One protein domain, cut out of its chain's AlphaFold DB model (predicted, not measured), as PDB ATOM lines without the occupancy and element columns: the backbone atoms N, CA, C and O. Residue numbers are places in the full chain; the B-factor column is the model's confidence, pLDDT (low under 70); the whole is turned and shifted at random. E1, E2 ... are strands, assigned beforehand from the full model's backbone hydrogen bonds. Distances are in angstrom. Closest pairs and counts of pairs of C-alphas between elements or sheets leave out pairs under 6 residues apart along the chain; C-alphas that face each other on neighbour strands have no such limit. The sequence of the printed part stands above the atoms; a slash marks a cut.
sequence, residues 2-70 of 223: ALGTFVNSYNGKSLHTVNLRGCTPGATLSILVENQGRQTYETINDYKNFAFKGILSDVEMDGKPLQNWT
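This is residues 2 to 70 of the 223 residues of an uncharacterized protein of Strongylus vulgaris (UniProt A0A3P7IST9). With little regular structure, the domain is one long hairpin of two strands, E1 and E2, and a long unnamed stretch, residues 24 to 70, that loops out, with residues 40 to 45 standing free, and folds back so that residues 60 to 61 pair beside E1. The printed part has 69 residues, with no named helix and two named strands, E1 then E2, in an antiparallel sheet; the class is all strand, with 20 residues in named elements. It is loose, with a radius of gyration of the C-alphas of 14.8 A, and elongated, spanning 45 by 24 by 18 A.

E1, residues 2 to 10, and E2, residues 13 to 23, form an antiparallel hairpin at 158 degrees with a tight link. N 6 and O 18, 2.9 A apart, are within hydrogen-bond range. Residues 60 to 61 pair antiparallel with residues 6 to 7 of E1 and with residues 64 to 65.

E1 measures 26.1 A from C-alpha 2 at (-19.179, -20.886, 6.722); E2 measures 26.2 A, ending at C-alpha 23 at (-18.745, -15.370, 10.487).

The C-alphas farthest apart, of Pro 25 and Tyr 41, are 45.2 A apart. The printed part has no cut. Residues 2 to 17 and 42 to 51 have pLDDT under 70.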
ATOM      1  N   ALA A   2     -20.043 -20.938   7.898       38.62
ATOM      2  CA  ALA A   2     -19.179 -20.886   6.722       38.62
ATOM      3  C   ALA A   2     -17.729 -20.698   7.190       38.62
ATOM      4  O   ALA A   2     -17.470 -19.886   8.079       38.62
ATOM      5  N   LEU A   3     -16.819 -21.502   6.647       45.78
ATOM      6  CA  LEU A   3     -15.378 -21.297   6.761       45.78
ATOM      7  C   LEU A   3     -14.990 -20.328   5.648       45.78
ATOM      8  O   LEU A   3     -15.361 -20.581   4.507       45.78
ATOM      9  N   GLY A   4     -14.291 -19.249   5.992       53.72
ATOM     10  CA  GLY A   4     -13.729 -18.312   5.021       53.72
ATOM     11  C   GLY A   4     -12.218 -18.226   5.197       53.72
ATOM     12  O   GLY A   4     -11.747 -18.087   6.331       53.72
ATOM     13  N   THR A   5     -11.458 -18.324   4.109       60.22
ATOM     14  CA  THR A   5      -9.995 -18.162   4.132       60.22
ATOM     15  C   THR A   5      -9.618 -16.776   3.625       60.22
ATOM     16  O   THR A   5      -9.922 -16.442   2.479       60.22
ATOM     17  N   PHE A   6      -8.924 -15.991   4.451       58.06
ATOM     18  CA  PHE A   6      -8.242 -14.781   4.000       58.06
ATOM     19  C   PHE A   6      -6.928 -15.121   3.332       58.06
ATOM     20  O   PHE A   6      -6.132 -15.862   3.908       58.06
ATOM     21  N   VAL A   7      -6.683 -14.532   2.166       54.78
ATOM     22  CA  VAL A   7      -5.420 -14.671   1.441       54.78
ATOM     23  C   VAL A   7      -4.851 -13.286   1.151       54.78
ATOM     24  O   VAL A   7      -5.555 -12.414   0.647       54.78
ATOM     25  N   ASN A   8      -3.569 -13.098   1.467       57.78
ATOM     26  CA  ASN A   8      -2.769 -11.971   0.996       57.78
ATOM     27  C   ASN A   8      -1.674 -12.505   0.062       57.78
ATOM     28  O   ASN A   8      -0.942 -13.433   0.422       57.78
ATOM     29  N   SER A   9      -1.562 -11.937  -1.140       52.38
ATOM     30  CA  SER A   9      -0.545 -12.313  -2.122       52.38
ATOM     31  C   SER A   9       0.268 -11.107  -2.569       52.38
ATOM     32  O   SER A   9      -0.288 -10.123  -3.048       52.38
ATOM     33  N   TYR A  10       1.592 -11.216  -2.498       47.00
ATOM     34  CA  TYR A  10       2.510 -10.195  -2.996       47.00
ATOM     35  C   TYR A  10       3.561 -10.849  -3.898       47.00
ATOM     36  O   TYR A  10       4.202 -11.826  -3.504       47.00
ATOM     37  N   ASN A  11       3.723 -10.347  -5.129       51.84
ATOM     38  CA  ASN A  11       4.633 -10.897  -6.148       51.84
ATOM     39  C   ASN A  11       4.475 -12.414  -6.387       51.84
ATOM     40  O   ASN A  11       5.458 -13.154  -6.442       51.84
ATOM     41  N   GLY A  12       3.234 -12.899  -6.497       54.41
ATOM     42  CA  GLY A  12       2.949 -14.315  -6.775       54.41
ATOM     43  C   GLY A  12       3.230 -15.268  -5.607       54.41
ATOM     44  O   GLY A  12       3.160 -16.482  -5.784       54.41
ATOM     45  N   LYS A  13       3.535 -14.744  -4.412       53.34
ATOM     46  CA  LYS A  13       3.645 -15.524  -3.175       53.34
ATOM     47  C   LYS A  13       2.481 -15.184  -2.251       53.34
ATOM     48  O   LYS A  13       2.326 -14.029  -1.859       53.34
ATOM     49  N   SER A  14       1.693 -16.188  -1.878       56.81
ATOM     50  CA  SER A  14       0.730 -16.072  -0.782       56.81
ATOM     51  C   SER A  14       1.495 -16.101   0.539       56.81
ATOM     52  O   SER A  14       2.105 -17.117   0.876       56.81
ATOM     53  N   LEU A  15       1.500 -14.987   1.273       57.06
ATOM     54  CA  LEU A  15       2.070 -14.921   2.618       57.06
ATOM     55  C   LEU A  15       0.918 -14.815   3.618       57.06
ATOM     56  O   LEU A  15       0.200 -13.822   3.619       57.06
ATOM     57  N   HIS A  16       0.805 -15.833   4.475       60.44
ATOM     58  CA  HIS A  16      -0.154 -15.965   5.578       60.44
ATOM     59  C   HIS A  16      -1.635 -15.973   5.163       60.44
ATOM     60  O   HIS A  16      -2.193 -14.975   4.716       60.44
ATOM     61  N   THR A  17      -2.296 -17.114   5.377       68.25
ATOM     62  CA  THR A  17      -3.754 -17.220   5.316       68.25
ATOM     63  C   THR A  17      -4.351 -17.234   6.717       68.25
ATOM     64  O   THR A  17      -3.787 -17.834   7.634       68.25
ATOM     65  N   VAL A  18      -5.493 -16.567   6.902       77.94
ATOM     66  CA  VAL A  18      -6.231 -16.572   8.177       77.94
ATOM     67  C   VAL A  18      -7.581 -17.233   7.957       77.94
ATOM     68  O   VAL A  18      -8.383 -16.773   7.149       77.94
ATOM     69  N   ASN A  19      -7.842 -18.312   8.691       79.06
ATOM     70  CA  ASN A  19      -9.143 -18.968   8.682       79.06
ATOM     71  C   ASN A  19     -10.082 -18.256   9.648       79.06
ATOM     72  O   ASN A  19      -9.866 -18.283  10.863       79.06
ATOM     73  N   LEU A  20     -11.152 -17.677   9.120       78.50
ATOM     74  CA  LEU A  20     -12.206 -17.119   9.945       78.50
ATOM     75  C   LEU A  20     -13.216 -18.191  10.345       78.50
ATOM     76  O   LEU A  20     -13.626 -19.031   9.542       78.50
ATOM     77  N   ARG A  21     -13.643 -18.139  11.607       79.00
ATOM     78  CA  ARG A  21     -14.678 -19.011  12.168       79.00
ATOM     79  C   ARG A  21     -15.805 -18.155  12.728       79.00
ATOM     80  O   ARG A  21     -15.556 -17.084  13.265       79.00
ATOM     81  N   GLY A  22     -17.036 -18.652  12.636       78.94
ATOM     82  CA  GLY A  22     -18.199 -17.994  13.242       78.94
ATOM     83  C   GLY A  22     -18.686 -16.738  12.513       78.94
ATOM     84  O   GLY A  22     -19.459 -15.980  13.086       78.94
ATOM     85  N   CYS A  23     -18.276 -16.514  11.263       77.31
ATOM     86  CA  CYS A  23     -18.745 -15.370  10.487       77.31
ATOM     87  C   CYS A  23     -20.234 -15.493  10.154       77.31
ATOM     88  O   CYS A  23     -20.698 -16.531   9.669       77.31
ATOM     89  N   THR A  24     -20.965 -14.406  10.376       84.56
ATOM     90  CA  THR A  24     -22.346 -14.222   9.933       84.56
ATOM     91  C   THR A  24     -22.388 -13.209   8.787       84.56
ATOM     92  O   THR A  24     -21.552 -12.301   8.738       84.56
ATOM     93  N   PRO A  25     -23.331 -13.336   7.835       83.06
ATOM     94  CA  PRO A  25     -23.527 -12.318   6.808       83.06
ATOM     95  C   PRO A  25     -23.736 -10.932   7.433       83.06
ATOM     96  O   PRO A  25     -24.538 -10.786   8.353       83.06
ATOM     97  N   GLY A  26     -23.006  -9.929   6.940       83.06
ATOM     98  CA  GLY A  26     -23.047  -8.557   7.462       83.06
ATOM     99  C   GLY A  26     -22.110  -8.275   8.642       83.06
ATOM    100  O   GLY A  26     -22.082  -7.143   9.112       83.06
ATOM    101  N   ALA A  27     -21.334  -9.257   9.116       83.19
ATOM    102  CA  ALA A  27     -20.308  -9.016  10.128       83.19
ATOM    103  C   ALA A  27     -19.202  -8.076   9.611       83.19
ATOM    104  O   ALA A  27     -18.787  -8.156   8.453       83.19
ATOM    105  N   THR A  28     -18.695  -7.219  10.497       82.00
ATOM    106  CA  THR A  28     -17.607  -6.287  10.189       82.00
ATOM    107  C   THR A  28     -16.256  -6.994  10.214       82.00
ATOM    108  O   THR A  28     -15.911  -7.674  11.180       82.00
ATOM    109  N   LEU A  29     -15.462  -6.779   9.168       83.94
ATOM    110  CA  LEU A  29     -14.053  -7.145   9.115       83.94
ATOM    111  C   LEU A  29     -13.194  -5.907   9.376       83.94
ATOM    112  O   LEU A  29     -13.339  -4.896   8.691       83.94
ATOM    113  N   SER A  30     -12.262  -6.003  10.320       82.25
ATOM    114  CA  SER A  30     -11.287  -4.947  10.598       82.25
ATOM    115  C   SER A  30      -9.872  -5.497  10.491       82.25
ATOM    116  O   SER A  30      -9.569  -6.557  11.034       82.25
ATOM    117  N   ILE A  31      -9.005  -4.763   9.790       84.81
ATOM    118  CA  ILE A  31      -7.587  -5.092   9.636       84.81
ATOM    119  C   ILE A  31      -6.779  -3.894  10.129       84.81
ATOM    120  O   ILE A  31      -6.786  -2.834   9.505       84.81
ATOM    121  N   LEU A  32      -6.072  -4.065  11.246       85.50
ATOM    122  CA  LEU A  32      -5.096  -3.085  11.712       85.50
ATOM    123  C   LEU A  32      -3.751  -3.379  11.045       85.50
ATOM    124  O   LEU A  32      -3.219  -4.479  11.179       85.50
ATOM    125  N   VAL A  33      -3.192  -2.391  10.345       87.00
ATOM    126  CA  VAL A  33      -1.895  -2.534   9.673       87.00
ATOM    127  C   VAL A  33      -0.857  -1.633  10.322       87.00
ATOM    128  O   VAL A  33      -0.959  -0.408  10.284       87.00
ATOM    129  N   GLU A  34       0.180  -2.243  10.891       88.19
ATOM    130  CA  GLU A  34       1.319  -1.519  11.445       88.19
ATOM    131  C   GLU A  34       2.385  -1.275  10.365       88.19
ATOM    132  O   GLU A  34       2.948  -2.202   9.785       88.19
ATOM    133  N   ASN A  35       2.742  -0.011  10.141       88.19
ATOM    134  CA  ASN A  35       3.972   0.332   9.434       88.19
ATOM    135  C   ASN A  35       5.143   0.381  10.428       88.19
ATOM    136  O   ASN A  35       5.227   1.325  11.217       88.19
ATOM    137  N   GLN A  36       6.056  -0.591  10.365       86.44
ATOM    138  CA  GLN A  36       7.212  -0.708  11.270       86.44
ATOM    139  C   GLN A  36       8.412   0.184  10.909       86.44
ATOM    140  O   GLN A  36       9.402   0.207  11.635       86.44
ATOM    141  N   GLY A  37       8.332   0.940   9.815       83.00
ATOM    142  CA  GLY A  37       9.433   1.753   9.304       83.00
ATOM    143  C   GLY A  37       9.722   1.468   7.832       83.00
ATOM    144  O   GLY A  37       9.430   0.392   7.296       83.00
ATOM    145  N   ARG A  38      10.279   2.466   7.145       80.38
ATOM    146  CA  ARG A  38      10.818   2.288   5.792       80.38
ATOM    147  C   ARG A  38      12.251   1.781   5.885       80.38
ATOM    148  O   ARG A  38      12.941   2.064   6.860       80.38
ATOM    149  N   GLN A  39      12.672   1.030   4.873       75.38
ATOM    150  CA  GLN A  39      14.083   0.704   4.726       75.38
ATOM    151  C   GLN A  39      14.856   2.008   4.499       75.38
ATOM    152  O   GLN A  39      14.350   2.928   3.862       75.38
ATOM    153  N   THR A  40      16.039   2.105   5.094       72.88
ATOM    154  CA  THR A  40      16.906   3.290   5.023       72.88
ATOM    155  C   THR A  40      18.152   3.050   4.168       72.88
ATOM    156  O   THR A  40      19.034   3.902   4.118       72.88
ATOM    157  N   TYR A  41      18.229   1.897   3.501       71.31
ATOM    158  CA  TYR A  41      19.273   1.539   2.550       71.31
ATOM    159  C   TYR A  41      18.624   0.962   1.293       71.31
ATOM    160  O   TYR A  41      17.655   0.205   1.392       71.31
ATOM    161  N   GLU A  42      19.175   1.308   0.133       62.28
ATOM    162  CA  GLU A  42      18.640   0.925  -1.167       62.28
ATOM    163  C   GLU A  42      18.672  -0.601  -1.334       62.28
ATOM    164  O   GLU A  42      19.731  -1.233  -1.351       62.28
ATOM    165  N   THR A  43      17.498  -1.214  -1.471       61.41
ATOM    166  CA  THR A  43      17.371  -2.612  -1.901       61.41
ATOM    167  C   THR A  43      16.645  -2.677  -3.241       61.41
ATOM    168  O   THR A  43      16.040  -1.702  -3.683       61.41
ATOM    169  N   ILE A  44      16.652  -3.847  -3.893       54.19
ATOM    170  CA  ILE A  44      15.891  -4.084  -5.136       54.19
ATOM    171  C   ILE A  44      14.392  -3.744  -4.986       54.19
ATOM    172  O   ILE A  44      13.736  -3.429  -5.974       54.19
ATOM    173  N   ASN A  45      13.868  -3.752  -3.752       52.19
ATOM    174  CA  ASN A  45      12.480  -3.424  -3.425       52.19
ATOM    175  C   ASN A  45      12.245  -1.922  -3.154       52.19
ATOM    176  O   ASN A  45      11.113  -1.531  -2.879       52.19
ATOM    177  N   ASP A  46      13.288  -1.088  -3.207       49.88
ATOM    178  CA  ASP A  46      13.227   0.350  -2.909       49.88
ATOM    179  C   ASP A  46      13.301   1.226  -4.178       49.88
ATOM    180  O   ASP A  46      13.076   2.436  -4.148       49.88
ATOM    181  N   TYR A  47      13.562   0.626  -5.347       45.66
ATOM    182  CA  TYR A  47      13.696   1.378  -6.591       45.66
ATOM    183  C   TYR A  47      12.330   1.613  -7.258       45.66
ATOM    184  O   TYR A  47      11.762   0.719  -7.878       45.66
ATOM    185  N   LYS A  48      11.843   2.860  -7.162       46.31
ATOM    186  CA  LYS A  48      10.670   3.432  -7.860       46.31
ATOM    187  C   LYS A  48       9.318   2.796  -7.485       46.31
ATOM    188  O   LYS A  48       8.938   1.751  -7.990       46.31
ATOM    189  N   ASN A  49       8.530   3.511  -6.677       47.00
ATOM    190  CA  ASN A  49       7.108   3.245  -6.384       47.00
ATOM    191  C   ASN A  49       6.766   2.003  -5.529       47.00
ATOM    192  O   ASN A  49       5.588   1.705  -5.381       47.00
ATOM    193  N   PHE A  50       7.732   1.317  -4.905       54.00
ATOM    194  CA  PHE A  50       7.460   0.134  -4.058       54.00
ATOM    195  C   PHE A  50       7.578   0.370  -2.540       54.00
ATOM    196  O   PHE A  50       7.271  -0.517  -1.748       54.00
ATOM    197  N   ALA A  51       7.907   1.589  -2.099       59.81
ATOM    198  CA  ALA A  51       8.001   1.949  -0.678       59.81
ATOM    199  C   ALA A  51       6.639   2.235   0.006       59.81
ATOM    200  O   ALA A  51       6.586   2.882   1.065       59.81
ATOM    201  N   PHE A  52       5.530   1.787  -0.596       73.62
ATOM    202  CA  PHE A  52       4.204   1.853   0.016       73.62
ATOM    203  C   PHE A  52       4.112   0.890   1.203       73.62
ATOM    204  O   PHE A  52       4.795  -0.132   1.279       73.62
ATOM    205  N   LYS A  53       3.282   1.255   2.177       79.56
ATOM    206  CA  LYS A  53       3.032   0.493   3.402       79.56
ATOM    207  C   LYS A  53       1.526   0.386   3.571       79.56
ATOM    208  O   LYS A  53       0.812   1.300   3.168       79.56
ATOM    209  N   GLY A  54       1.067  -0.700   4.174       84.06
ATOM    210  CA  GLY A  54      -0.355  -1.014   4.237       84.06
ATOM    211  C   GLY A  54      -0.656  -2.323   3.519       84.06
ATOM    212  O   GLY A  54       0.223  -3.168   3.345       84.06
ATOM    213  N   ILE A  55      -1.903  -2.456   3.088       85.31
ATOM    214  CA  ILE A  55      -2.341  -3.519   2.191       85.31
ATOM    215  C   ILE A  55      -2.027  -3.061   0.762       85.31
ATOM    216  O   ILE A  55      -2.486  -2.002   0.342       85.31
ATOM    217  N   LEU A  56      -1.189  -3.817   0.052       81.31
ATOM    218  CA  LEU A  56      -0.633  -3.416  -1.252       81.31
ATOM    219  C   LEU A  56      -1.317  -4.097  -2.448       81.31
ATOM    220  O   LEU A  56      -0.966  -3.819  -3.592       81.31
ATOM    221  N   SER A  57      -2.257  -4.997  -2.180       80.06
ATOM    222  CA  SER A  57      -3.016  -5.773  -3.161       80.06
ATOM    223  C   SER A  57      -4.435  -6.005  -2.651       80.06
ATOM    224  O   SER A  57      -4.755  -5.655  -1.515       80.06
ATOM    225  N   ASP A  58      -5.274  -6.640  -3.462       85.12
ATOM    226  CA  ASP A  58      -6.603  -7.048  -3.019       85.12
ATOM    227  C   ASP A  58      -6.529  -7.990  -1.809       85.12
ATOM    228  O   ASP A  58      -5.616  -8.812  -1.675       85.12
ATOM    229  N   VAL A  59      -7.513  -7.845  -0.920       85.62
ATOM    230  CA  VAL A  59      -7.792  -8.800   0.154       85.62
ATOM    231  C   VAL A  59      -8.876  -9.731  -0.352       85.62
ATOM    232  O   VAL A  59      -9.977  -9.279  -0.666       85.62
ATOM    233  N   GLU A  60      -8.588 -11.024  -0.407       86.12
ATOM    234  CA  GLU A  60      -9.537 -12.019  -0.899       86.12
ATOM    235  C   GLU A  60     -10.137 -12.841   0.243       86.12
ATOM    236  O   GLU A  60      -9.437 -13.223   1.184       86.12
ATOM    237  N   MET A  61     -11.430 -13.150   0.125       85.06
ATOM    238  CA  MET A  61     -12.130 -14.148   0.935       85.06
ATOM    239  C   MET A  61     -12.594 -15.277   0.015       85.06
ATOM    240  O   MET A  61     -13.349 -15.037  -0.927       85.06
ATOM    241  N   ASP A  62     -12.115 -16.496   0.266       82.75
ATOM    242  CA  ASP A  62     -12.405 -17.681  -0.559       82.75
ATOM    243  C   ASP A  62     -12.131 -17.452  -2.062       82.75
ATOM    244  O   ASP A  62     -12.905 -17.856  -2.933       82.75
ATOM    245  N   GLY A  63     -11.029 -16.752  -2.362       81.94
ATOM    246  CA  GLY A  63     -10.591 -16.418  -3.723       81.94
ATOM    247  C   GLY A  63     -11.389 -15.301  -4.403       81.94
ATOM    248  O   GLY A  63     -11.270 -15.111  -5.612       81.94
ATOM    249  N   LYS A  64     -12.243 -14.583  -3.664       86.44
ATOM    250  CA  LYS A  64     -13.013 -13.444  -4.181       86.44
ATOM    251  C   LYS A  64     -12.532 -12.140  -3.541       86.44
ATOM    252  O   LYS A  64     -12.543 -12.057  -2.310       86.44
ATOM    253  N   PRO A  65     -12.168 -11.112  -4.331       89.31
ATOM    254  CA  PRO A  65     -11.768  -9.814  -3.795       89.31
ATOM    255  C   PRO A  65     -12.868  -9.163  -2.951       89.31
ATOM    256  O   PRO A  65     -14.023  -9.061  -3.380       89.31
ATOM    257  N   LEU A  66     -12.502  -8.687  -1.762       89.00
ATOM    258  CA  LEU A  66     -13.353  -7.862  -0.913       89.00
ATOM    259  C   LEU A  66     -13.265  -6.394  -1.326       89.00
ATOM    260  O   LEU A  66     -12.179  -5.843  -1.497       89.00
ATOM    261  N   GLN A  67     -14.425  -5.746  -1.428       89.75
ATOM    262  CA  GLN A  67     -14.571  -4.360  -1.877       89.75
ATOM    263  C   GLN A  67     -15.195  -3.484  -0.779       89.75
ATOM    264  O   GLN A  67     -15.604  -3.985   0.265       89.75
ATOM    265  N   ASN A  68     -15.314  -2.178  -1.047       89.81
ATOM    266  CA  ASN A  68     -15.959  -1.188  -0.170       89.81
ATOM    267  C   ASN A  68     -15.270  -1.008   1.193       89.81
ATOM    268  O   ASN A  68     -15.920  -0.902   2.230       89.81
ATOM    269  N   TRP A  69     -13.938  -0.948   1.181       88.06
ATOM    270  CA  TRP A  69     -13.142  -0.663   2.370       88.06
ATOM    271  C   TRP A  69     -13.285   0.789   2.819       88.06
ATOM    272  O   TRP A  69     -13.068   1.716   2.039       88.06
ATOM    273  N   THR A  70     -13.525   0.977   4.112       85.81
ATOM    274  CA  THR A  70     -13.248   2.244   4.790       85.81
ATOM    275  C   THR A  70     -11.838   2.199   5.367       85.81
ATOM    276  O   THR A  70     -11.483   1.259   6.075       85.81
TER     277      THR A  70